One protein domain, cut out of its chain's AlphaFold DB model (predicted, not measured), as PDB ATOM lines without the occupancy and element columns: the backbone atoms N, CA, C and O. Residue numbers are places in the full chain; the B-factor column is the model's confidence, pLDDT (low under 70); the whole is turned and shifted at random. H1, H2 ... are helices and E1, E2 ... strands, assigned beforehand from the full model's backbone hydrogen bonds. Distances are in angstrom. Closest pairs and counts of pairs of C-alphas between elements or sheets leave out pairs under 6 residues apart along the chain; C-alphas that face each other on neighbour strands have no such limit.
ATOM      1  N   GLU A  51     212.580 145.654 197.255       80.19
ATOM      2  CA  GLU A  51     212.927 146.525 198.381       80.19
ATOM      3  C   GLU A  51     211.815 147.551 198.659       80.19
ATOM      4  O   GLU A  51     211.218 148.091 197.714       80.19
ATOM      5  N   PRO A  52     211.533 147.869 199.941       81.81
ATOM      6  CA  PRO A  52     210.624 148.949 200.289       81.81
ATOM      7  C   PRO A  52     211.039 150.260 199.625       81.81
ATOM      8  O   PRO A  52     212.223 150.551 199.436       81.81
ATOM      9  N   SER A  53     210.052 151.085 199.280       76.38
ATOM     10  CA  SER A  53     210.362 152.378 198.685       76.38
ATOM     11  C   SER A  53     210.979 153.328 199.714       76.38
ATOM     12  O   SER A  53     210.459 153.493 200.825       76.38
ATOM     13  N   ASP A  54     212.061 153.992 199.302       74.38
ATOM     14  CA  ASP A  54     212.634 155.150 200.001       74.38
ATOM     15  C   ASP A  54     211.818 156.423 199.738       74.38
ATOM     16  O   ASP A  54     212.093 157.467 200.324       74.38
ATOM     17  N   ASN A  55     210.805 156.350 198.862       73.44
ATOM     18  CA  ASN A  55     209.847 157.428 198.674       73.44
ATOM     19  C   ASN A  55     209.203 157.767 200.037       73.44
ATOM     20  O   ASN A  55     208.561 156.887 200.623       73.44
ATOM     21  N   PRO A  56     209.331 159.012 200.539       69.88
ATOM     22  CA  PRO A  56     208.798 159.407 201.844       69.88
ATOM     23  C   PRO A  56     207.270 159.264 201.950       69.88
ATOM     24  O   PRO A  56     206.742 159.217 203.058       69.88
ATOM     25  N   ASN A  57     206.566 159.134 200.821       69.44
ATOM     26  CA  ASN A  57     205.122 158.909 200.780       69.44
ATOM     27  C   ASN A  57     204.720 157.451 201.093       69.44
ATOM     28  O   ASN A  57     203.551 157.200 201.377       69.44
ATOM     29  N   VAL A  58     205.650 156.482 201.070       79.62
ATOM     30  CA  VAL A  58     205.367 155.088 201.465       79.62
ATOM     31  C   VAL A  58     205.509 154.944 202.980       79.62
ATOM     32  O   VAL A  58     206.589 154.672 203.514       79.62
ATOM     33  N   GLN A  59     204.386 155.154 203.665       84.38
ATOM     34  CA  GLN A  59     204.278 155.086 205.120       84.38
ATOM     35  C   GLN A  59     204.390 153.644 205.648       84.38
ATOM     36  O   GLN A  59     204.019 152.673 204.985       84.38
ATOM     37  N   GLU A  60     204.906 153.504 206.870       92.81
ATOM     38  CA  GLU A  60     204.908 152.235 207.605       92.81
ATOM     39  C   GLU A  60     203.500 151.939 208.139       92.81
ATOM     40  O   GLU A  60     202.871 152.805 208.742       92.81
ATOM     41  N   ILE A  61     203.027 150.699 207.970       95.88
ATOM     42  CA  ILE A  61     201.705 150.216 208.410       95.88
ATOM     43  C   ILE A  61     201.485 150.530 209.901       95.88
ATOM     44  O   ILE A  61     200.410 150.955 210.327       95.88
ATOM     45  N   TYR A  62     202.542 150.354 210.689       96.31
ATOM     46  CA  TYR A  62     202.754 151.076 211.935       96.31
ATOM     47  C   TYR A  62     204.260 151.224 212.170       96.31
ATOM     48  O   TYR A  62     205.042 150.361 211.763       96.31
ATOM     49  N   LYS A  63     204.643 152.257 212.925       95.88
ATOM     50  CA  LYS A  63     205.973 152.376 213.543       95.88
ATOM     51  C   LYS A  63     205.886 152.205 215.059       95.88
ATOM     52  O   LYS A  63     204.865 152.542 215.663       95.88
ATOM     53  N   ILE A  64     206.951 151.714 215.695       95.56
ATOM     54  CA  ILE A  64     207.098 151.810 217.156       95.56
ATOM     55  C   ILE A  64     207.475 153.259 217.494       95.56
ATOM     56  O   ILE A  64     208.449 153.786 216.957       95.56
ATOM     57  N   ALA A  65     206.710 153.906 218.371       93.75
ATOM     58  CA  ALA A  65     207.018 155.250 218.853       93.75
ATOM     59  C   ALA A  65     208.255 155.227 219.769       93.75
ATOM     60  O   ALA A  65     208.408 154.318 220.589       93.75
ATOM     61  N   LYS A  66     209.114 156.245 219.666       93.00
ATOM     62  CA  LYS A  66     210.263 156.454 220.564       93.00
ATOM     63  C   LYS A  66     209.799 156.875 221.959       93.00
ATOM     64  O   LYS A  66     210.374 156.440 222.952       93.00
ATOM     65  N   ASP A  67     208.751 157.697 222.025       89.44
ATOM     66  CA  ASP A  67     208.015 158.033 223.248       89.44
ATOM     67  C   ASP A  67     206.507 157.895 222.976       89.44
ATOM     68  O   ASP A  67     205.993 158.348 221.954       89.44
ATOM     69  N   CYS A  68     205.772 157.316 223.923       87.06
ATOM     70  CA  CYS A  68     204.308 157.272 223.943       87.06
ATOM     71  C   CYS A  68     203.628 158.658 223.969       87.06
ATOM     72  O   CYS A  68     202.403 158.737 223.873       87.06
ATOM     73  N   LYS A  69     204.395 159.742 224.130       88.56
ATOM     74  CA  LYS A  69     203.950 161.136 223.969       88.56
ATOM     75  C   LYS A  69     203.950 161.639 222.522       88.56
ATOM     76  O   LYS A  69     203.445 162.739 222.297       88.56
ATOM     77  N   GLU A  70     204.519 160.900 221.563       92.00
ATOM     78  CA  GLU A  70     204.473 161.284 220.145       92.00
ATOM     79  C   GLU A  70     203.026 161.544 219.680       92.00
ATOM     80  O   GLU A  70     202.048 161.021 220.234       92.00
ATOM     81  N   LEU A  71     202.882 162.394 218.658       88.69
ATOM     82  CA  LEU A  71     201.594 162.584 218.002       88.69
ATOM     83  C   LEU A  71     201.114 161.227 217.467       88.69
ATOM     84  O   LEU A  71     201.909 160.442 216.950       88.69
ATOM     85  N   ASP A  72     199.833 160.939 217.689       89.69
ATOM     86  CA  ASP A  72     199.159 159.713 217.248       89.69
ATOM     87  C   ASP A  72     199.725 158.383 217.790       89.69
ATOM     88  O   ASP A  72     199.383 157.301 217.308       89.69
ATOM     89  N   ALA A  73     200.550 158.437 218.843       91.75
ATOM     90  CA  ALA A  73     201.051 157.252 219.531       91.75
ATOM     91  C   ALA A  73     199.970 156.582 220.396       91.75
ATOM     92  O   ALA A  73     199.390 157.188 221.303       91.75
ATOM     93  N   ARG A  74     199.750 155.289 220.147       90.31
ATOM     94  CA  ARG A  74     198.726 154.450 220.774       90.31
ATOM     95  C   ARG A  74     199.336 153.333 221.616       90.31
ATOM     96  O   ARG A  74     200.207 152.588 221.168       90.31
ATOM     97  N   TRP A  75     198.841 153.189 222.843       89.31
ATOM     98  CA  TRP A  75     199.113 152.063 223.756       89.31
ATOM     99  C   TRP A  75     197.874 151.187 223.983       89.31
ATOM    100  O   TRP A  75     197.970 150.108 224.576       89.31
ATOM    101  N   ASP A  76     196.716 151.661 223.524       89.81
ATOM    102  CA  ASP A  76     195.376 151.121 223.721       89.81
ATOM    103  C   ASP A  76     195.051 150.016 222.702       89.81
ATOM    104  O   ASP A  76     194.024 150.008 222.020       89.81
ATOM    105  N   TYR A  77     195.969 149.057 222.604       92.06
ATOM    106  CA  TYR A  77     195.854 147.883 221.754       92.06
ATOM    107  C   TYR A  77     195.914 146.579 222.563       92.06
ATOM    108  O   TYR A  77     196.225 146.549 223.756       92.06
ATOM    109  N   ASN A  78     195.595 145.476 221.895       92.06
ATOM    110  CA  ASN A  78     195.647 144.108 222.392       92.06
ATOM    111  C   ASN A  78     196.453 143.261 221.402       92.06
ATOM    112  O   ASN A  78     196.069 143.138 220.238       92.06
ATOM    113  N   PHE A  79     197.577 142.700 221.854       93.06
ATOM    114  CA  PHE A  79     198.441 141.846 221.037       93.06
ATOM    115  C   PHE A  79     198.135 140.368 221.304       93.06
ATOM    116  O   PHE A  79     198.293 139.885 222.428       93.06
ATOM    117  N   LYS A  80     197.719 139.641 220.263       93.56
ATOM    118  CA  LYS A  80     197.374 138.214 220.314       93.56
ATOM    119  C   LYS A  80     198.271 137.410 219.378       93.56
ATOM    120  O   LYS A  80     198.138 137.513 218.162       93.56
ATOM    121  N   SER A  81     199.129 136.572 219.951       93.06
ATOM    122  CA  SER A  81     200.058 135.659 219.270       93.06
ATOM    123  C   SER A  81     199.867 134.219 219.755       93.06
ATOM    124  O   SER A  81     199.403 133.996 220.874       93.06
ATOM    125  N   LYS A  82     200.269 133.225 218.948       89.31
ATOM    126  CA  LYS A  82     200.302 131.814 219.395       89.31
ATOM    127  C   LYS A  82     201.335 131.588 220.508       89.31
ATOM    128  O   LYS A  82     201.071 130.865 221.465       89.31
ATOM    129  N   SER A  83     202.496 132.231 220.401       88.25
ATOM    130  CA  SER A  83     203.567 132.183 221.404       88.25
ATOM    131  C   SER A  83     203.333 133.220 222.504       88.25
ATOM    132  O   SER A  83     202.987 134.363 222.208       88.25
ATOM    133  N   LYS A  84     203.566 132.870 223.777       84.00
ATOM    134  CA  LYS A  84     203.514 133.840 224.887       84.00
ATOM    135  C   LYS A  84     204.683 134.830 224.783       84.00
ATOM    136  O   LYS A  84     205.805 134.489 225.151       84.00
ATOM    137  N   VAL A  85     204.423 136.061 224.340       85.06
ATOM    138  CA  VAL A  85     205.432 137.136 224.356       85.06
ATOM    139  C   VAL A  85     205.739 137.534 225.804       85.06
ATOM    140  O   VAL A  85     204.830 137.797 226.598       85.06
ATOM    141  N   LYS A  86     207.032 137.554 226.153       85.88
ATOM    142  CA  LYS A  86     207.529 137.978 227.473       85.88
ATOM    143  C   LYS A  86     207.196 139.456 227.725       85.88
ATOM    144  O   LYS A  86     207.025 140.230 226.785       85.88
ATOM    145  N   LYS A  87     207.139 139.874 228.994       84.75
ATOM    146  CA  LYS A  87     207.096 141.308 229.341       84.75
ATOM    147  C   LYS A  87     208.314 141.993 228.698       84.75
ATOM    148  O   LYS A  87     209.410 141.448 228.787       84.75
ATOM    149  N   ASN A  88     208.102 143.124 228.026       84.31
ATOM    150  CA  ASN A  88     209.106 143.844 227.221       84.31
ATOM    151  C   ASN A  88     209.719 143.047 226.041       84.31
ATOM    152  O   ASN A  88     210.750 143.446 225.505       84.31
ATOM    153  N   GLY A  89     209.123 141.923 225.623       88.44
ATOM    154  CA  GLY A  89     209.585 141.157 224.460       88.44
ATOM    155  C   GLY A  89     209.311 141.853 223.121       88.44
ATOM    156  O   GLY A  89     208.485 142.764 223.036       88.44
ATOM    157  N   MET A  90     209.991 141.409 222.062       92.88
ATOM    158  CA  MET A  90     209.657 141.766 220.676       92.88
ATOM    159  C   MET A  90     208.355 141.086 220.233       92.88
ATOM    160  O   MET A  90     208.020 139.998 220.714       92.88
ATOM    161  N   PHE A  91     207.601 141.733 219.343       94.00
ATOM    162  CA  PHE A  91     206.510 141.086 218.625       94.00
ATOM    163  C   PHE A  91     207.108 140.059 217.668       94.00
ATOM    164  O   PHE A  91     207.931 140.401 216.822       94.00
ATOM    165  N   GLU A  92     206.691 138.805 217.828       94.06
ATOM    166  CA  GLU A  92     207.299 137.658 217.160       94.06
ATOM    167  C   GLU A  92     206.252 136.639 216.705       94.06
ATOM    168  O   GLU A  92     205.299 136.318 217.427       94.06
ATOM    169  N   GLY A  93     206.479 136.082 215.517       94.12
ATOM    170  CA  GLY A  93     205.647 135.053 214.906       94.12
ATOM    171  C   GLY A  93     204.308 135.571 214.370       94.12
ATOM    172  O   GLY A  93     204.089 136.768 214.202       94.12
ATOM    173  N   VAL A  94     203.397 134.647 214.055       95.88
ATOM    174  CA  VAL A  94     202.062 134.996 213.538       95.88
ATOM    175  C   VAL A  94     201.188 135.523 214.674       95.88
ATOM    176  O   VAL A  94     200.906 134.805 215.643       95.88
ATOM    177  N   ALA A  95     200.758 136.777 214.546       96.31
ATOM    178  CA  ALA A  95     200.039 137.500 215.584       96.31
ATOM    179  C   ALA A  95     199.063 138.542 215.009       96.31
ATOM    180  O   ALA A  95     198.927 138.717 213.796       96.31
ATOM    181  N   SER A  96     198.369 139.244 215.903       96.94
ATOM    182  CA  SER A  96     197.590 140.429 215.560       96.94
ATOM    183  C   SER A  96     197.584 141.474 216.671       96.94
ATOM    184  O   SER A  96     197.580 141.129 217.851       96.94
ATOM    185  N   ILE A  97     197.548 142.740 216.267       96.12
ATOM    186  CA  ILE A  97     197.342 143.931 217.092       96.12
ATOM    187  C   ILE A  97     195.903 144.391 216.839       96.12
ATOM    188  O   ILE A  97     195.594 144.791 215.724       96.12
ATOM    189  N   SER A  98     195.022 144.343 217.836       95.62
ATOM    190  CA  SER A  98     193.681 144.952 217.768       95.62
ATOM    191  C   SER A  98     193.650 146.243 218.574       95.62
ATOM    192  O   SER A  98     194.051 146.225 219.734       95.62
ATOM    193  N   MET A  99     193.171 147.335 217.989       93.19
ATOM    194  CA  MET A  99     193.110 148.660 218.613       93.19
ATOM    195  C   MET A  99     191.693 148.953 219.125       93.19
ATOM    196  O   MET A  99     190.721 148.370 218.641       93.19
ATOM    197  N   ALA A 100     191.572 149.822 220.130       88.62
ATOM    198  CA  ALA A 100     190.270 150.286 220.606       88.62
ATOM    199  C   ALA A 100     189.621 151.274 219.617       88.62
ATOM    200  O   ALA A 100     190.309 151.987 218.888       88.62
ATOM    201  N   GLU A 101     188.293 151.351 219.610       85.56
ATOM    202  CA  GLU A 101     187.567 152.299 218.764       85.56
ATOM    203  C   GLU A 101     187.557 153.699 219.385       85.56
ATOM    204  O   GLU A 101     187.155 153.852 220.535       85.56
ATOM    205  N   ASN A 102     187.999 154.705 218.621       66.81
ATOM    206  CA  ASN A 102     187.829 156.139 218.897       66.81
ATOM    207  C   ASN A 102     187.990 156.581 220.367       66.81
ATOM    208  O   ASN A 102     187.147 157.291 220.924       66.81
ATOM    209  N   VAL A 103     189.124 156.244 220.990       58.75
ATOM    210  CA  VAL A 103     189.522 156.874 222.257       58.75
ATOM    211  C   VAL A 103     189.934 158.321 221.970       58.75
ATOM    212  O   VAL A 103     191.091 158.599 221.648       58.75
ATOM    213  N   LYS A 104     188.990 159.266 222.095       58.59
ATOM    214  CA  LYS A 104     189.317 160.702 222.142       58.59
ATOM    215  C   LYS A 104     190.404 160.904 223.202       58.59
ATOM    216  O   LYS A 104     190.267 160.402 224.317       58.59
ATOM    217  N   HIS A 111     188.617 150.923 230.246       53.62
ATOM    218  CA  HIS A 111     188.487 149.719 229.428       53.62
ATOM    219  C   HIS A 111     189.675 148.769 229.655       53.62
ATOM    220  O   HIS A 111     190.694 148.797 228.962       53.62
ATOM    221  N   ASN A 112     189.525 147.877 230.636       56.53
ATOM    222  CA  ASN A 112     190.557 146.948 231.109       56.53
ATOM    223  C   ASN A 112     191.111 145.970 230.046       56.53
ATOM    224  O   ASN A 112     192.139 145.341 230.285       56.53
ATOM    225  N   ASN A 113     190.497 145.880 228.863       60.62
ATOM    226  CA  ASN A 113     190.844 144.911 227.817       60.62
ATOM    227  C   ASN A 113     191.930 145.371 226.818       60.62
ATOM    228  O   ASN A 113     192.388 144.549 226.022       60.62
ATOM    229  N   TYR A 114     192.360 146.641 226.858       61.72
ATOM    230  CA  TYR A 114     193.299 147.232 225.881       61.72
ATOM    231  C   TYR A 114     194.567 147.846 226.510       61.72
ATOM    232  O   TYR A 114     195.225 148.689 225.919       61.72
ATOM    233  N   LYS A 115     194.972 147.418 227.712       66.19
ATOM    234  CA  LYS A 115     196.164 147.957 228.409       66.19
ATOM    235  C   LYS A 115     197.499 147.301 227.975       66.19
ATOM    236  O   LYS A 115     198.454 147.287 228.753       66.19
ATOM    237  N   PHE A 116     197.602 146.714 226.772       71.25
ATOM    238  CA  PHE A 116     198.784 145.910 226.407       71.25
ATOM    239  C   PHE A 116     200.010 146.730 225.980       71.25
ATOM    240  O   PHE A 116     201.119 146.228 226.165       71.25
ATOM    241  N   GLY A 117     199.869 147.980 225.521       76.94
ATOM    242  CA  GLY A 117     201.029 148.848 225.268       76.94
ATOM    243  C   GLY A 117     201.914 149.010 226.508       76.94
ATOM    244  O   GLY A 117     203.117 148.754 226.465       76.94
ATOM    245  N   PHE A 118     201.297 149.256 227.670       80.06
ATOM    246  CA  PHE A 118     201.989 149.272 228.966       80.06
ATOM    247  C   PHE A 118     202.582 147.910 229.369       80.06
ATOM    248  O   PHE A 118     203.619 147.858 230.027       80.06
ATOM    249  N   ARG A 119     201.962 146.790 228.973       83.56
ATOM    250  CA  ARG A 119     202.471 145.438 229.270       83.56
ATOM    251  C   ARG A 119     203.746 145.103 228.492       83.56
ATOM    252  O   ARG A 119     204.597 144.382 229.014       83.56
ATOM    253  N   TYR A 120     203.865 145.589 227.259       85.56
ATOM    254  CA  TYR A 120     205.035 145.371 226.404       85.56
ATOM    255  C   TYR A 120     206.029 146.538 226.419       85.56
ATOM    256  O   TYR A 120     207.094 146.412 225.824       85.56
ATOM    257  N   ASN A 121     205.701 147.627 227.124       89.69
ATOM    258  CA  ASN A 121     206.439 148.889 227.136       89.69
ATOM    259  C   ASN A 121     206.650 149.459 225.720       89.69
ATOM    260  O   ASN A 121     207.758 149.849 225.356       89.69
ATOM    261  N   LYS A 122     205.587 149.440 224.906       93.19
ATOM    262  CA  LYS A 122     205.591 149.898 223.510       93.19
ATOM    263  C   LYS A 122     204.334 150.695 223.200       93.19
ATOM    264  O   LYS A 122     203.235 150.333 223.618       93.19
ATOM    265  N   CYS A 123     204.521 151.749 222.420       93.56
ATOM    266  CA  CYS A 123     203.454 152.474 221.753       93.56
ATOM    267  C   CYS A 123     203.661 152.366 220.246       93.56
ATOM    268  O   CYS A 123     204.797 152.296 219.778       93.56
ATOM    269  N   ILE A 124     202.565 152.330 219.500       95.19
ATOM    270  CA  ILE A 124     202.570 152.223 218.041       95.19
ATOM    271  C   ILE A 124     201.908 153.456 217.440       95.19
ATOM    272  O   ILE A 124     200.945 153.968 218.001       95.19
ATOM    273  N   ILE A 125     202.413 153.925 216.307       95.06
ATOM    274  CA  ILE A 125     201.775 154.976 215.510       95.06
ATOM    275  C   ILE A 125     201.332 154.302 214.208       95.06
ATOM    276  O   ILE A 125     202.205 153.947 213.410       95.06
ATOM    277  N   PRO A 126     200.027 154.027 214.023       95.12
ATOM    278  CA  PRO A 126     199.505 153.519 212.759       95.12
ATOM    279  C   PRO A 126     199.494 154.614 211.687       95.12
ATOM    280  O   PRO A 126     199.397 155.794 212.018       95.12
ATOM    281  N   PHE A 127     199.538 154.223 210.410       93.75
ATOM    282  CA  PHE A 127     199.409 155.177 209.294       93.75
ATOM    283  C   PHE A 127     198.008 155.810 209.195       93.75
ATOM    284  O   PHE A 127     197.864 156.927 208.711       93.75
ATOM    285  N   ASP A 128     196.981 155.112 209.687       92.88
ATOM    286  CA  ASP A 128     195.591 155.569 209.727       92.88
ATOM    287  C   ASP A 128     194.997 155.280 211.118       92.88
ATOM    288  O   ASP A 128     195.123 154.175 211.657       92.88
ATOM    289  N   GLN A 129     194.350 156.278 211.723       91.38
ATOM    290  CA  GLN A 129     193.737 156.156 213.051       91.38
ATOM    291  C   GLN A 129     192.500 155.246 213.068       91.38
ATOM    292  O   GLN A 129     192.143 154.719 214.122       91.38
ATOM    293  N   ASN A 130     191.885 155.004 211.907       92.62
ATOM    294  CA  ASN A 130     190.735 154.121 211.739       92.62
ATOM    295  C   ASN A 130     191.112 152.631 211.705       92.62
ATOM    296  O   ASN A 130     190.224 151.788 211.550       92.62
ATOM    297  N   ILE A 131     192.392 152.267 211.846       95.38
ATOM    298  CA  ILE A 131     192.811 150.862 211.911       95.38
ATOM    299  C   ILE A 131     192.282 150.211 213.194       95.38
ATOM    300  O   ILE A 131     192.685 150.535 214.309       95.38
ATOM    301  N   LYS A 132     191.425 149.208 213.007       95.69
ATOM    302  CA  LYS A 132     190.844 148.360 214.053       95.69
ATOM    303  C   LYS A 132     191.742 147.179 214.388       95.69
ATOM    304  O   LYS A 132     191.813 146.746 215.541       95.69
ATOM    305  N   LYS A 133     192.415 146.607 213.386       97.25
ATOM    306  CA  LYS A 133     193.280 145.442 213.581       97.25
ATOM    307  C   LYS A 133     194.357 145.326 212.510       97.25
ATOM    308  O   LYS A 133     194.093 145.495 211.333       97.25
ATOM    309  N   ILE A 134     195.548 144.922 212.923       97.94
ATOM    310  CA  ILE A 134     196.661 144.536 212.056       97.94
ATOM    311  C   ILE A 134     196.954 143.063 212.340       97.94
ATOM    312  O   ILE A 134     197.086 142.680 213.499       97.94
ATOM    313  N   SER A 135     197.026 142.219 211.315       97.75
ATOM    314  CA  SER A 135     197.318 140.783 211.436       97.75
ATOM    315  C   SER A 135     198.400 140.388 210.436       97.75
ATOM    316  O   SER A 135     198.298 140.745 209.269       97.75
ATOM    317  N   GLY A 136     199.406 139.630 210.867       96.69
ATOM    318  CA  GLY A 136     200.521 139.228 210.007       96.69
ATOM    319  C   GLY A 136     201.573 138.425 210.763       96.69
ATOM    320  O   GLY A 136     201.348 138.001 211.904       96.69
ATOM    321  N   ARG A 137     202.732 138.213 210.137       96.38
ATOM    322  CA  ARG A 137     203.926 137.699 210.814       96.38
ATOM    323  C   ARG A 137     204.770 138.880 211.288       96.38
ATOM    324  O   ARG A 137     205.061 139.790 210.522       96.38
ATOM    325  N   PHE A 138     205.145 138.841 212.559       96.31
ATOM    326  CA  PHE A 138     206.010 139.825 213.190       96.31
ATOM    327  C   PHE A 138     207.413 139.235 213.360       96.31
ATOM    328  O   PHE A 138     207.542 138.055 213.700       96.31
ATOM    329  N   VAL A 139     208.438 140.044 213.102       96.00
ATOM    330  CA  VAL A 139     209.861 139.720 213.277       96.00
ATOM    331  C   VAL A 139     210.558 140.977 213.796       96.00
ATOM    332  O   VAL A 139     210.521 142.013 213.136       96.00
ATOM    333  N   ASN A 140     211.176 140.917 214.976       95.25
ATOM    334  CA  ASN A 140     211.849 142.044 215.634       95.25
ATOM    335  C   ASN A 140     211.006 143.342 215.643       95.25
ATOM    336  O   ASN A 140     211.476 144.402 215.235       95.25
ATOM    337  N   ASP A 141     209.743 143.251 216.079       95.75
ATOM    338  CA  ASP A 141     208.759 144.353 216.089       95.75
ATOM    339  C   ASP A 141     208.309 144.897 214.719       95.75
ATOM    340  O   ASP A 141     207.499 145.828 214.688       95.75
ATOM    341  N   LYS A 142     208.746 144.309 213.599       96.75
ATOM    342  CA  LYS A 142     208.314 144.676 212.240       96.75
ATOM    343  C   LYS A 142     207.351 143.655 211.642       96.75
ATOM    344  O   LYS A 142     207.399 142.482 212.006       96.75
ATOM    345  N   LEU A 143     206.492 144.087 210.719       96.38
ATOM    346  CA  LEU A 143     205.700 143.176 209.886       96.38
ATOM    347  C   LEU A 143     206.514 142.703 208.687       96.38
ATOM    348  O   LEU A 143     207.065 143.523 207.951       96.38
ATOM    349  N   GLU A 144     206.487 141.394 208.468       95.50
ATOM    350  CA  GLU A 144     207.114 140.716 207.337       95.50
ATOM    351  C   GLU A 144     206.114 139.729 206.715       95.50
ATOM    352  O   GLU A 144     205.384 139.033 207.426       95.50
ATOM    353  N   GLY A 145     206.095 139.610 205.390       94.62
ATOM    354  CA  GLY A 145     205.205 138.686 204.689       94.62
ATOM    355  C   GLY A 145     203.770 139.198 204.552       94.62
ATOM    356  O   GLY A 145     203.519 140.398 204.517       94.62
ATOM    357  N   HIS A 146     202.802 138.286 204.461       94.81
ATOM    358  CA  HIS A 146     201.393 138.651 204.303       94.81
ATOM    359  C   HIS A 146     200.831 139.422 205.503       94.81
ATOM    360  O   HIS A 146     200.886 138.953 206.645       94.81
ATOM    361  N   VAL A 147     200.199 140.561 205.215       96.38
ATOM    362  CA  VAL A 147     199.533 141.423 206.193       96.38
ATOM    363  C   VAL A 147     198.080 141.673 205.798       96.38
ATOM    364  O   VAL A 147     197.753 141.905 204.635       96.38
ATOM    365  N   ARG A 148     197.212 141.666 206.811       97.50
ATOM    366  CA  ARG A 148     195.829 142.140 206.764       97.50
ATOM    367  C   ARG A 148     195.658 143.315 207.722       97.50
ATOM    368  O   ARG A 148     196.017 143.198 208.894       97.50
ATOM    369  N   VAL A 149     195.064 144.401 207.242       97.81
ATOM    370  CA  VAL A 149     194.696 145.579 208.039       97.81
ATOM    371  C   VAL A 149     193.178 145.737 207.976       97.81
ATOM    372  O   VAL A 149     192.641 146.013 206.915       97.81
ATOM    373  N   ASP A 150     192.479 145.517 209.084       97.75
ATOM    374  CA  ASP A 150     191.038 145.751 209.220       97.75
ATOM    375  C   ASP A 150     190.790 147.162 209.781       97.75
ATOM    376  O   ASP A 150     191.460 147.571 210.735       97.75
ATOM    377  N   PHE A 151     189.795 147.877 209.253       96.50
ATOM    378  CA  PHE A 151     189.407 149.227 209.680       96.50
ATOM    379  C   PHE A 151     188.110 149.217 210.512       96.50
ATOM    380  O   PHE A 151     187.357 148.237 210.524       96.50
ATOM    381  N   HIS A 152     187.838 150.302 211.243       93.44
ATOM    382  CA  HIS A 152     186.605 150.450 212.032       93.44
ATOM    383  C   HIS A 152     185.343 150.546 211.161       93.44
ATOM    384  O   HIS A 152     184.303 150.036 211.561       93.44
ATOM    385  N   SER A 153     185.475 151.053 209.935       92.75
ATOM    386  CA  SER A 153     184.465 151.075 208.863       92.75
ATOM    387  C   SER A 153     184.062 149.701 208.303       92.75
ATOM    388  O   SER A 153     183.302 149.643 207.345       92.75
ATOM    389  N   GLY A 154     184.623 148.593 208.800       95.00
ATOM    390  CA  GLY A 154     184.362 147.240 208.282       95.00
ATOM    391  C   GLY A 154     185.146 146.872 207.013       95.00
ATOM    392  O   GLY A 154     185.311 145.685 206.725       95.00
ATOM    393  N   SER A 155     185.702 147.858 206.302       96.50
ATOM    394  CA  SER A 155     186.659 147.648 205.211       96.50
ATOM    395  C   SER A 155     187.985 147.047 205.703       96.50
ATOM    396  O   SER A 155     188.324 147.097 206.890       96.50
ATOM    397  N   PHE A 156     188.759 146.461 204.788       97.69
ATOM    398  CA  PHE A 156     190.079 145.901 205.092       97.69
ATOM    399  C   PHE A 156     191.030 145.942 203.893       97.69
ATOM    400  O   PHE A 156     190.601 145.889 202.744       97.69
ATOM    401  N   ALA A 157     192.332 145.981 204.163       96.50
ATOM    402  CA  ALA A 157     193.393 145.870 203.171       96.50
ATOM    403  C   ALA A 157     194.180 144.557 203.332       96.50
ATOM    404  O   ALA A 157     194.400 144.088 204.453       96.50
ATOM    405  N   LEU A 158     194.620 143.971 202.216       95.69
ATOM    406  CA  LEU A 158     195.500 142.801 202.134       95.69
ATOM    407  C   LEU A 158     196.720 143.138 201.275       95.69
ATOM    408  O   LEU A 158     196.560 143.582 200.142       95.69
ATOM    409  N   GLY A 159     197.925 142.862 201.766       93.62
ATOM    410  CA  GLY A 159     199.162 143.070 201.008       93.62
ATOM    411  C   GLY A 159     200.319 142.229 201.536       93.62
ATOM    412  O   GLY A 159     200.159 141.456 202.486       93.62
ATOM    413  N   TYR A 160     201.489 142.385 200.925       93.31
ATOM    414  CA  TYR A 160     202.755 141.910 201.477       93.31
ATOM    415  C   TYR A 160     203.451 143.076 202.188       93.31
ATOM    416  O   TYR A 160     203.325 144.225 201.762       93.31
ATOM    417  N   ALA A 161     204.160 142.813 203.281       94.69
ATOM    418  CA  ALA A 161     204.954 143.807 203.986       94.69
ATOM    419  C   ALA A 161     206.407 143.360 204.116       94.69
ATOM    420  O   ALA A 161     206.689 142.173 204.293       94.69
ATOM    421  N   LYS A 162     207.316 144.331 204.052       94.25
ATOM    422  CA  LYS A 162     208.743 144.158 204.313       94.25
ATOM    423  C   LYS A 162     209.202 145.318 205.183       94.25
ATOM    424  O   LYS A 162     209.013 146.483 204.828       94.25
ATOM    425  N   GLY A 163     209.719 145.020 206.370       94.44
ATOM    426  CA  GLY A 163     210.105 146.026 207.355       94.44
ATOM    427  C   GLY A 163     208.970 146.957 207.804       94.44
ATOM    428  O   GLY A 163     209.211 148.151 207.953       94.44
ATOM    429  N   SER A 164     207.749 146.445 207.999       95.44
ATOM    430  CA  SER A 164     206.524 147.226 208.285       95.44
ATOM    431  C   SER A 164     206.018 148.168 207.184       95.44
ATOM    432  O   SER A 164     205.001 148.822 207.400       95.44
ATOM    433  N   LYS A 165     206.624 148.218 205.995       94.88
ATOM    434  CA  LYS A 165     206.060 148.923 204.828       94.88
ATOM    435  C   LYS A 165     205.344 147.938 203.912       94.88
ATOM    436  O   LYS A 165     205.838 146.827 203.736       94.88
ATOM    437  N   PHE A 166     204.225 148.337 203.304       92.75
ATOM    438  CA  PHE A 166     203.650 147.553 202.206       92.75
ATOM    439  C   PHE A 166     204.631 147.500 201.027       92.75
ATOM    440  O   PHE A 166     205.250 148.508 200.683       92.75
ATOM    441  N   VAL A 167     204.756 146.322 200.417       89.25
ATOM    442  CA  VAL A 167     205.498 146.091 199.175       89.25
ATOM    443  C   VAL A 167     204.663 145.234 198.223       89.25
ATOM    444  O   VAL A 167     203.916 144.357 198.658       89.25
ATOM    445  N   GLY A 168     204.783 145.487 196.923       85.25
ATOM    446  CA  GLY A 168     204.004 144.802 195.901       85.25
ATOM    447  C   GLY A 168     202.536 145.224 195.860       85.25
ATOM    448  O   GLY A 168     202.191 146.381 196.109       85.25
ATOM    449  N   THR A 169     201.668 144.273 195.518       85.69
ATOM    450  CA  THR A 169     200.238 144.516 195.303       85.69
ATOM    451  C   THR A 169     199.458 144.598 196.622       85.69
ATOM    452  O   THR A 169     199.382 143.637 197.392       85.69
ATOM    453  N   LEU A 170     198.817 145.744 196.841       89.69
ATOM    454  CA  LEU A 170     197.918 146.068 197.942       89.69
ATOM    455  C   LEU A 170     196.462 146.069 197.444       89.69
ATOM    456  O   LEU A 170     196.114 146.748 196.480       89.69
ATOM    457  N   ARG A 171     195.598 145.304 198.112       92.38
ATOM    458  CA  ARG A 171     194.173 145.153 197.784       92.38
ATOM    459  C   ARG A 171     193.300 145.706 198.890       92.38
ATOM    460  O   ARG A 171     193.444 145.282 200.032       92.38
ATOM    461  N   TRP A 172     192.362 146.574 198.544       92.81
ATOM    462  CA  TRP A 172     191.391 147.166 199.461       92.81
ATOM    463  C   TRP A 172     190.008 146.563 199.230       92.81
ATOM    464  O   TRP A 172     189.575 146.448 198.088       92.81
ATOM    465  N   PHE A 173     189.302 146.216 200.302       94.50
ATOM    466  CA  PHE A 173     187.995 145.563 200.269       94.50
ATOM    467  C   PHE A 173     186.978 146.293 201.146       94.50
ATOM    468  O   PHE A 173     187.325 146.790 202.220       94.50
ATOM    469  N   GLY A 174     185.720 146.313 200.709       92.25
ATOM    470  CA  GLY A 174     184.593 146.830 201.482       92.25
ATOM    471  C   GLY A 174     184.150 145.882 202.597       92.25
ATOM    472  O   GLY A 174     184.621 144.747 202.701       92.25
ATOM    473  N   GLU A 175     183.199 146.335 203.417       94.69
ATOM    474  CA  GLU A 175     182.534 145.484 204.415       94.69
ATOM    475  C   GLU A 175     181.811 144.294 203.750       94.69
ATOM    476  O   GLU A 175     181.867 143.163 204.241       94.69
ATOM    477  N   ASP A 176     181.238 144.518 202.562       92.56
ATOM    478  CA  ASP A 176     180.631 143.495 201.699       92.56
ATOM    479  C   ASP A 176     181.649 142.541 201.037       92.56
ATOM    480  O   ASP A 176     181.268 141.625 200.307       92.56
ATOM    481  N   ARG A 177     182.945 142.732 201.324       93.19
ATOM    482  CA  ARG A 177     184.100 141.985 200.806       93.19
ATOM    483  C   ARG A 177     184.345 142.115 199.304       93.19
ATOM    484  O   ARG A 177     185.157 141.351 198.783       93.19
ATOM    485  N   LYS A 178     183.717 143.065 198.606       89.31
ATOM    486  CA  LYS A 178     184.096 143.379 197.222       89.31
ATOM    487  C   LYS A 178     185.411 144.152 197.199       89.31
ATOM    488  O   LYS A 178     185.682 144.950 198.097       89.31
ATOM    489  N   LEU A 179     186.228 143.902 196.178       87.69
ATOM    490  CA  LEU A 179     187.453 144.656 195.918       87.69
ATOM    491  C   LEU A 179     187.080 146.094 195.519       87.69
ATOM    492  O   LEU A 179     186.352 146.285 194.552       87.69
ATOM    493  N   LEU A 180     187.576 147.080 196.268       83.00
ATOM    494  CA  LEU A 180     187.350 148.513 196.041       83.00
ATOM    495  C   LEU A 180     188.486 149.159 195.237       83.00
ATOM    496  O   LEU A 180     188.249 150.023 194.400       83.00
ATOM    497  N   LYS A 181     189.737 148.776 195.525       83.56
ATOM    498  CA  LYS A 181     190.941 149.379 194.933       83.56
ATOM    499  C   LYS A 181     192.077 148.360 194.882       83.56
ATOM    500  O   LYS A 181     192.308 147.639 195.857       83.56
ATOM    501  N   LEU A 182     192.814 148.355 193.775       83.75
ATOM    502  CA  LEU A 182     194.090 147.662 193.624       83.75
ATOM    503  C   LEU A 182     195.214 148.693 193.470       83.75
ATOM    504  O   LEU A 182     195.133 149.589 192.633       83.75
ATOM    505  N   GLU A 183     196.265 148.564 194.266       81.88
ATOM    506  CA  GLU A 183     197.381 149.506 194.318       81.88
ATOM    507  C   GLU A 183     198.713 148.755 194.333       81.88
ATOM    508  O   GLU A 183     198.786 147.642 194.845       81.88
ATOM    509  N   TYR A 184     199.772 149.343 193.778       81.25
ATOM    510  CA  TYR A 184     201.121 148.782 193.848       81.25
ATOM    511  C   TYR A 184     202.032 149.722 194.636       81.25
ATOM    512  O   TYR A 184     202.108 150.914 194.342       81.25
ATOM    513  N   VAL A 185     202.734 149.180 195.628       82.19
ATOM    514  CA  VAL A 185     203.584 149.934 196.553       82.19
ATOM    515  C   VAL A 185     205.004 149.372 196.487       82.19
ATOM    516  O   VAL A 185     205.211 148.198 196.758       82.19
ATOM    517  N   GLY A 186     206.013 150.173 196.142       77.62
ATOM    518  CA  GLY A 186     207.404 149.699 196.114       77.62
ATOM    519  C   GLY A 186     208.323 150.525 195.222       77.62
ATOM    520  O   GLY A 186     207.883 151.463 194.555       77.62
ATOM    521  N   LYS A 187     209.616 150.184 195.204       68.69
ATOM    522  CA  LYS A 187     210.491 150.543 194.079       68.69
ATOM    523  C   LYS A 187     210.164 149.600 192.923       68.69
ATOM    524  O   LYS A 187     210.189 148.389 193.117       68.69
ATOM    525  N   GLN A 188     209.901 150.136 191.731       59.44
ATOM    526  CA  GLN A 188     209.964 149.298 190.530       59.44
ATOM    527  C   GLN A 188     211.389 148.731 190.394       59.44
ATOM    528  O   GLN A 188     212.343 149.432 190.757       59.44
TER     529      GLN A 188
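This is residues 51 to 104 and 111 to 188 of the 766 residues of the protein "SET domain-containing protein" of Tigriopus californicus (UniProt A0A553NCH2). The domain is a twisted wall of seven strands, E2 E3 E5 E6 E7 E8 E9, with the short strand pair E1 and E4 over one face and the opposite face of E5 to E9 bare. The short helix H1 grazes the sheet near its E2 edge, and the unnamed residues 65 to 76 loop out beyond the small pair. The printed part has 132 residues, with one named helix and nine named strands in the order E1 E2 E3 H1 E4 E5 E6 E7 E8 E9; both sheets are antiparallel. The class is mostly strand, though under half of the residues are in named elements. The whole is compact, with a radius of gyration of the C-alphas of 14.4 A, and rounded, spanning 39 by 32 by 31 A.

In the large sheet, E2 is residues 77 to 81, beginning at C-alpha 77 (195.854, 147.883, 221.754), and E3 is residues 93 to 99, 18.9 A long. E5, residues 131 to 139, is 20.4 A long and bends by 66 degrees at residue 136. E6, residues 142 to 151, is 19.6 A long and bends by 111 degrees at residue 145. E7 is residues 156 to 162, 18.8 A. E8, residues 165 to 173, is 18.9 A long and bends by 100 degrees at residue 168. E9, residues 179 to 185, is 17.0 A long and ends at C-alpha 185 (203.584, 149.934, 196.553). E1 is residues 62 to 64, E4 residues 124 to 126 and H1 residues 116 to 120.

E5 to E9 form a meander, each strand the antiparallel neighbour of the one before. Within hydrogen-bond range are N 135 and O 148 across E5 and E6 at 2.8 A, N 147 and O 159 across E6 and E7 at 2.9 A, N 158 and O 171 across E7 and E8 at 2.8 A, and N 170 and O 183 across E8 and the edge strand E9 at 2.8 A. On the other side of E5 lies E3, with N 97 and O 134 at 2.8 A. E2, the other edge strand, forms a hairpin with E3, with N 78 and O 98 at 2.8 A. H1 only grazes the sheet; its closest C-alphas to E2 are Phe 116 and Asn 78, 5.4 A. Its O i to N i+4 pair is within hydrogen-bond range. E1 and E4 are antiparallel at 160 degrees, with N 63 and O 125 at 3.0 A. E1 and E6 are near each other.

The C-alphas of Asn 112 and Gln 188 are farthest apart, 45.0 A. Residues 105 to 110 are not printed, and C-alphas 104 and 111 are 13.2 A apart across this cut. The links E1 to E2 and E2 to E3 are long. Mean pLDDT of the printed part is 88.4; residues 56 to 57, 102 to 104, 111 to 115 and 187 to 188 are under 70.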